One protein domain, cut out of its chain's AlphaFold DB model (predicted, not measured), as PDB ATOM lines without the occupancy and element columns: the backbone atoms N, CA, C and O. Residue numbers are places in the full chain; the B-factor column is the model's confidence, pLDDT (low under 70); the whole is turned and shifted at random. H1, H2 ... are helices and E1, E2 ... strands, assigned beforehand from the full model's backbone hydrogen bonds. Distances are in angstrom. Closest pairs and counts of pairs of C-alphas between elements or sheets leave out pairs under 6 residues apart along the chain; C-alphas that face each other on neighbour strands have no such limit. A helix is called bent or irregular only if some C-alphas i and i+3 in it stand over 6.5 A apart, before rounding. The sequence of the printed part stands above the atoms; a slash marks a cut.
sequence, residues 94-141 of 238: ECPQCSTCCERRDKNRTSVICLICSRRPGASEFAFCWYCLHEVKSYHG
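What this domain is: This is residues 94 to 141 of the 238 residues of the protein "RING-type domain-containing protein" of Rhizophagus irregularis (strain DAOM 181602 / DAOM 197198 / MUCL 43194) (UniProt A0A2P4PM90). The model is mostly loops with little regular structure, gathered round a small two-stranded ribbon, E1 and E2, in the middle; short H1 sits in the link beyond one end of it. Residues 94 to 107 loop past one side of the ribbon, and residues 137 to 141 lie on the other. The printed part has 48 residues, with E1, H1 and E2 along the chain; the sheet's order is E1 - E2, antiparallel, and the class is mixed, with named elements holding only 10 residues. It is compact, with a radius of gyration of the C-alphas of 10.1 A, and spans 30 by 24 by 18 A.

Where its parts are: E1, residues 111 to 113, is 7.0 A long from C-alpha 111 at (-11.555, 45.160, -40.319). E2, residues 127 to 129, is 7.2 A long and ends with C-alpha 129 at (-13.863, 48.603, -41.019). H1, residues 115 to 118, is 5.1 A long.

How they stand to each other: E1 and E2 are antiparallel, at 156 degrees; N 112 and O 128 are within hydrogen-bond range at 2.9 A. Residues 127 to 128 of E2 also pair antiparallel with residues 135 to 136. A tight link joins E1 to H1. H1 is too short for an O i to N i+4 pair; its one O i to N i+3 pair is not within range.

The domain as a whole: The C-alphas farthest apart, Asn 108 and Pro 121, are 30.4 A apart. The printed part has no cut, and no printed residue is under pLDDT 70.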
ATOM      1  N   GLU A  94     -20.037  47.339 -32.610       92.50
ATOM      2  CA  GLU A  94     -21.324  46.940 -33.173       92.50
ATOM      3  C   GLU A  94     -21.246  46.785 -34.693       92.50
ATOM      4  O   GLU A  94     -20.685  47.612 -35.414       92.50
ATOM      5  N   CYS A  95     -21.842  45.705 -35.198       94.44
ATOM      6  CA  CYS A  95     -22.020  45.520 -36.627       94.44
ATOM      7  C   CYS A  95     -22.960  46.607 -37.184       94.44
ATOM      8  O   CYS A  95     -24.123  46.650 -36.778       94.44
ATOM      9  N   PRO A  96     -22.544  47.398 -38.188       95.25
ATOM     10  CA  PRO A  96     -23.367  48.473 -38.756       95.25
ATOM     11  C   PRO A  96     -24.622  47.969 -39.487       95.25
ATOM     12  O   PRO A  96     -25.520  48.751 -39.779       95.25
ATOM     13  N   GLN A  97     -24.697  46.671 -39.797       94.44
ATOM     14  CA  GLN A  97     -25.834  46.071 -40.498       94.44
ATOM     15  C   GLN A  97     -26.840  45.382 -39.561       94.44
ATOM     16  O   GLN A  97     -28.013  45.261 -39.911       94.44
ATOM     17  N   CYS A  98     -26.404  44.851 -38.415       94.38
ATOM     18  CA  CYS A  98     -27.266  44.032 -37.551       94.38
ATOM     19  C   CYS A  98     -27.157  44.325 -36.053       94.38
ATOM     20  O   CYS A  98     -27.767  43.599 -35.271       94.38
ATOM     21  N   SER A  99     -26.351  45.313 -35.657       91.31
ATOM     22  CA  SER A  99     -26.114  45.731 -34.266       91.31
ATOM     23  C   SER A  99     -25.583  44.634 -33.336       91.31
ATOM     24  O   SER A  99     -25.536  44.791 -32.125       91.31
ATOM     25  N   THR A 100     -25.145  43.492 -33.875       91.38
ATOM     26  CA  THR A 100     -24.486  42.469 -33.060       91.38
ATOM     27  C   THR A 100     -23.078  42.923 -32.689       91.38
ATOM     28  O   THR A 100     -22.327  43.382 -33.552       91.38
ATOM     29  N   CYS A 101     -22.701  42.729 -31.426       91.44
ATOM     30  CA  CYS A 101     -21.340  42.942 -30.948       91.44
ATOM     31  C   CYS A 101     -20.348  42.004 -31.657       91.44
ATOM     32  O   CYS A 101     -20.523  40.786 -31.692       91.44
ATOM     33  N   CYS A 102     -19.297  42.588 -32.220       91.88
ATOM     34  CA  CYS A 102     -18.228  41.919 -32.942       91.88
ATOM     35  C   CYS A 102     -16.892  42.179 -32.240       91.88
ATOM     36  O   CYS A 102     -16.559  43.314 -31.902       91.88
ATOM     37  N   GLU A 103     -16.097  41.129 -32.074       88.25
ATOM     38  CA  GLU A 103     -14.762  41.213 -31.484       88.25
ATOM     39  C   GLU A 103     -13.679  41.206 -32.560       88.25
ATOM     40  O   GLU A 103     -13.694  40.395 -33.493       88.25
ATOM     41  N   ARG A 104     -12.675  42.069 -32.392       86.56
ATOM     42  CA  ARG A 104     -11.482  42.082 -33.235       86.56
ATOM     43  C   ARG A 104     -10.344  41.333 -32.548       86.56
ATOM     44  O   ARG A 104      -9.692  41.869 -31.658       86.56
ATOM     45  N   ARG A 105     -10.069  40.108 -33.011       78.62
ATOM     46  CA  ARG A 105      -8.970  39.278 -32.476       78.62
ATOM     47  C   ARG A 105      -7.585  39.858 -32.759       78.62
ATOM     48  O   ARG A 105      -6.715  39.798 -31.902       78.62
ATOM     49  N   ASP A 106      -7.380  40.392 -33.962       82.75
ATOM     50  CA  ASP A 106      -6.109  40.991 -34.379       82.75
ATOM     51  C   ASP A 106      -6.249  42.513 -34.450       82.75
ATOM     52  O   ASP A 106      -6.892  43.045 -35.357       82.75
ATOM     53  N   LYS A 107      -5.641  43.217 -33.490       79.25
ATOM     54  CA  LYS A 107      -5.699  44.684 -33.397       79.25
ATOM     55  C   LYS A 107      -4.991  45.393 -34.553       79.25
ATOM     56  O   LYS A 107      -5.284  46.559 -34.804       79.25
ATOM     57  N   ASN A 108      -4.111  44.698 -35.279       79.75
ATOM     58  CA  ASN A 108      -3.443  45.245 -36.461       79.75
ATOM     59  C   ASN A 108      -4.360  45.254 -37.689       79.75
ATOM     60  O   ASN A 108      -4.091  45.966 -38.657       79.75
ATOM     61  N   ARG A 109      -5.456  44.483 -37.669       84.38
ATOM     62  CA  ARG A 109      -6.461  44.527 -38.731       84.38
ATOM     63  C   ARG A 109      -7.408  45.695 -38.505       84.38
ATOM     64  O   ARG A 109      -7.958  45.905 -37.426       84.38
ATOM     65  N   THR A 110      -7.656  46.452 -39.562       88.19
ATOM     66  CA  THR A 110      -8.634  47.542 -39.531       88.19
ATOM     67  C   THR A 110     -10.053  47.046 -39.761       88.19
ATOM     68  O   THR A 110     -10.952  47.865 -39.820       88.19
ATOM     69  N   SER A 111     -10.272  45.744 -39.940       91.88
ATOM     70  CA  SER A 111     -11.555  45.160 -40.319       91.88
ATOM     71  C   SER A 111     -11.920  43.960 -39.453       91.88
ATOM     72  O   SER A 111     -11.058  43.277 -38.895       91.88
ATOM     73  N   VAL A 112     -13.221  43.714 -39.342       94.12
ATOM     74  CA  VAL A 112     -13.805  42.600 -38.598       94.12
ATOM     75  C   VAL A 112     -14.927  41.973 -39.422       94.12
ATOM     76  O   VAL A 112     -15.643  42.668 -40.142       94.12
ATOM     77  N   ILE A 113     -15.060  40.651 -39.338       93.44
ATOM     78  CA  ILE A 113     -16.119  39.888 -40.005       93.44
ATOM     79  C   ILE A 113     -17.284  39.732 -39.030       93.44
ATOM     80  O   ILE A 113     -17.095  39.248 -37.912       93.44
ATOM     81  N   CYS A 114     -18.497  40.082 -39.455       95.06
ATOM     82  CA  CYS A 114     -19.693  39.784 -38.676       95.06
ATOM     83  C   CYS A 114     -20.147  38.351 -38.963       95.06
ATOM     84  O   CYS A 114     -20.667  38.049 -40.043       95.06
ATOM     85  N   LEU A 115     -20.000  37.464 -37.978       93.38
ATOM     86  CA  LEU A 115     -20.404  36.061 -38.110       93.38
ATOM     87  C   LEU A 115     -21.920  35.890 -38.261       93.38
ATOM     88  O   LEU A 115     -22.352  34.927 -38.884       93.38
ATOM     89  N   ILE A 116     -22.723  36.808 -37.718       95.25
ATOM     90  CA  ILE A 116     -24.184  36.747 -37.836       95.25
ATOM     91  C   ILE A 116     -24.626  37.095 -39.255       95.25
ATOM     92  O   ILE A 116     -25.355  36.320 -39.866       95.25
ATOM     93  N   CYS A 117     -24.155  38.219 -39.808       95.62
ATOM     94  CA  CYS A 117     -24.479  38.600 -41.184       95.62
ATOM     95  C   CYS A 117     -23.969  37.565 -42.192       95.62
ATOM     96  O   CYS A 117     -24.722  37.163 -43.073       95.62
ATOM     97  N   SER A 118     -22.737  37.077 -42.007       94.12
ATOM     98  CA  SER A 118     -22.094  36.128 -42.928       94.12
ATOM     99  C   SER A 118     -22.724  34.729 -42.931       94.12
ATOM    100  O   SER A 118     -22.444  33.940 -43.824       94.12
ATOM    101  N   ARG A 119     -23.545  34.388 -41.928       95.00
ATOM    102  CA  ARG A 119     -24.226  33.083 -41.821       95.00
ATOM    103  C   ARG A 119     -25.694  33.123 -42.247       95.00
ATOM    104  O   ARG A 119     -26.373  32.101 -42.156       95.00
ATOM    105  N   ARG A 120     -26.215  34.276 -42.679       93.38
ATOM    106  CA  ARG A 120     -27.604  34.371 -43.152       93.38
ATOM    107  C   ARG A 120     -27.779  33.552 -44.441       93.38
ATOM    108  O   ARG A 120     -26.890  33.589 -45.293       93.38
ATOM    109  N   PRO A 121     -28.906  32.840 -44.624       92.31
ATOM    110  CA  PRO A 121     -29.162  32.095 -45.853       92.31
ATOM    111  C   PRO A 121     -29.042  32.993 -47.093       92.31
ATOM    112  O   PRO A 121     -29.675  34.044 -47.159       92.31
ATOM    113  N   GLY A 122     -28.211  32.588 -48.056       88.69
ATOM    114  CA  GLY A 122     -27.976  33.332 -49.300       88.69
ATOM    115  C   GLY A 122     -27.084  34.575 -49.173       88.69
ATOM    116  O   GLY A 122     -26.870  35.253 -50.174       88.69
ATOM    117  N   ALA A 123     -26.553  34.886 -47.987       89.12
ATOM    118  CA  ALA A 123     -25.641  36.011 -47.807       89.12
ATOM    119  C   ALA A 123     -24.195  35.633 -48.158       89.12
ATOM    120  O   ALA A 123     -23.735  34.526 -47.873       89.12
ATOM    121  N   SER A 124     -23.459  36.580 -48.739       89.19
ATOM    122  CA  SER A 124     -21.999  36.510 -48.772       89.19
ATOM    123  C   SER A 124     -21.411  36.909 -47.420       89.19
ATOM    124  O   SER A 124     -22.090  37.478 -46.563       89.19
ATOM    125  N   GLU A 125     -20.117  36.655 -47.250       93.12
ATOM    126  CA  GLU A 125     -19.374  37.156 -46.101       93.12
ATOM    127  C   GLU A 125     -19.506  38.680 -45.990       93.12
ATOM    128  O   GLU A 125     -19.341  39.407 -46.973       93.12
ATOM    129  N   PHE A 126     -19.815  39.145 -44.783       94.94
ATOM    130  CA  PHE A 126     -19.922  40.556 -44.453       94.94
ATOM    131  C   PHE A 126     -18.822  40.936 -43.466       94.94
ATOM    132  O   PHE A 126     -18.775  40.440 -42.332       94.94
ATOM    133  N   ALA A 127     -17.967  41.857 -43.891       94.62
ATOM    134  CA  ALA A 127     -16.942  42.466 -43.065       94.62
ATOM    135  C   ALA A 127     -17.056  43.988 -43.127       94.62
ATOM    136  O   ALA A 127     -17.579  44.552 -44.085       94.62
ATOM    137  N   PHE A 128     -16.549  44.660 -42.104       95.25
ATOM    138  CA  PHE A 128     -16.560  46.116 -42.038       95.25
ATOM    139  C   PHE A 128     -15.296  46.645 -41.371       95.25
ATOM    140  O   PHE A 128     -14.607  45.930 -40.640       95.25
ATOM    141  N   CYS A 129     -14.973  47.905 -41.645       94.06
ATOM    142  CA  CYS A 129     -13.863  48.603 -41.019       94.06
ATOM    143  C   CYS A 129     -14.189  48.914 -39.553       94.06
ATOM    144  O   CYS A 129     -15.202  49.536 -39.257       94.06
ATOM    145  N   TRP A 130     -13.297  48.554 -38.636       92.38
ATOM    146  CA  TRP A 130     -13.418  48.785 -37.198       92.38
ATOM    147  C   TRP A 130     -13.600  50.263 -36.827       92.38
ATOM    148  O   TRP A 130     -14.243  50.576 -35.826       92.38
ATOM    149  N   TYR A 131     -13.024  51.163 -37.628       90.50
ATOM    150  CA  TYR A 131     -12.964  52.594 -37.334       90.50
ATOM    151  C   TYR A 131     -14.085  53.396 -37.993       90.50
ATOM    152  O   TYR A 131     -14.728  54.196 -37.325       90.50
ATOM    153  N   CYS A 132     -14.315  53.209 -39.297       91.81
ATOM    154  CA  CYS A 132     -15.325  53.979 -40.034       91.81
ATOM    155  C   CYS A 132     -16.635  53.219 -40.263       91.81
ATOM    156  O   CYS A 132     -17.552  53.780 -40.852       91.81
ATOM    157  N   LEU A 133     -16.706  51.948 -39.851       93.81
ATOM    158  CA  LEU A 133     -17.862  51.062 -40.019       93.81
ATOM    159  C   LEU A 133     -18.291  50.834 -41.478       93.81
ATOM    160  O   LEU A 133     -19.329  50.232 -41.735       93.81
ATOM    161  N   HIS A 134     -17.491  51.271 -42.450       93.81
ATOM    162  CA  HIS A 134     -17.764  51.029 -43.861       93.81
ATOM    163  C   HIS A 134     -17.590  49.547 -44.195       93.81
ATOM    164  O   HIS A 134     -16.697  48.893 -43.648       93.81
ATOM    165  N   GLU A 135     -18.425  49.021 -45.093       94.56
ATOM    166  CA  GLU A 135     -18.311  47.638 -45.550       94.56
ATOM    167  C   GLU A 135     -16.958  47.408 -46.235       94.56
ATOM    168  O   GLU A 135     -16.455  48.240 -46.985       94.56
ATOM    169  N   VAL A 136     -16.361  46.251 -45.970       93.25
ATOM    170  CA  VAL A 136     -15.076  45.837 -46.516       93.25
ATOM    171  C   VAL A 136     -15.245  44.489 -47.200       93.25
ATOM    172  O   VAL A 136     -15.880  43.582 -46.668       93.25
ATOM    173  N   LYS A 137     -14.638  44.334 -48.378       88.31
ATOM    174  CA  LYS A 137     -14.735  43.104 -49.170       88.31
ATOM    175  C   LYS A 137     -13.459  42.265 -49.073       88.31
ATOM    176  O   LYS A 137     -12.344  42.792 -49.054       88.31
ATOM    177  N   SER A 138     -13.621  40.944 -49.072       84.06
ATOM    178  CA  SER A 138     -12.519  39.979 -48.957       84.06
ATOM    179  C   SER A 138     -11.535  40.032 -50.132       84.06
ATOM    180  O   SER A 138     -10.329  39.927 -49.914       84.06
ATOM    181  N   TYR A 139     -12.001  40.291 -51.360       82.31
ATOM    182  CA  TYR A 139     -11.135  40.407 -52.546       82.31
ATOM    183  C   TYR A 139     -10.186  41.622 -52.504       82.31
ATOM    184  O   TYR A 139      -9.184  41.644 -53.214       82.31
ATOM    185  N   HIS A 140     -10.438  42.596 -51.622       77.50
ATOM    186  CA  HIS A 140      -9.506  43.684 -51.298       77.50
ATOM    187  C   HIS A 140      -8.553  43.338 -50.134       77.50
ATOM    188  O   HIS A 140      -7.923  44.223 -49.553       77.50
ATOM    189  N   GLY A 141      -8.456  42.063 -49.743       83.50
ATOM    190  CA  GLY A 141      -7.640  41.617 -48.610       83.50
ATOM    191  C   GLY A 141      -8.126  42.164 -47.266       83.50
ATOM    192  O   GLY A 141      -7.320  42.376 -46.362       83.50
TER     193      GLY A 141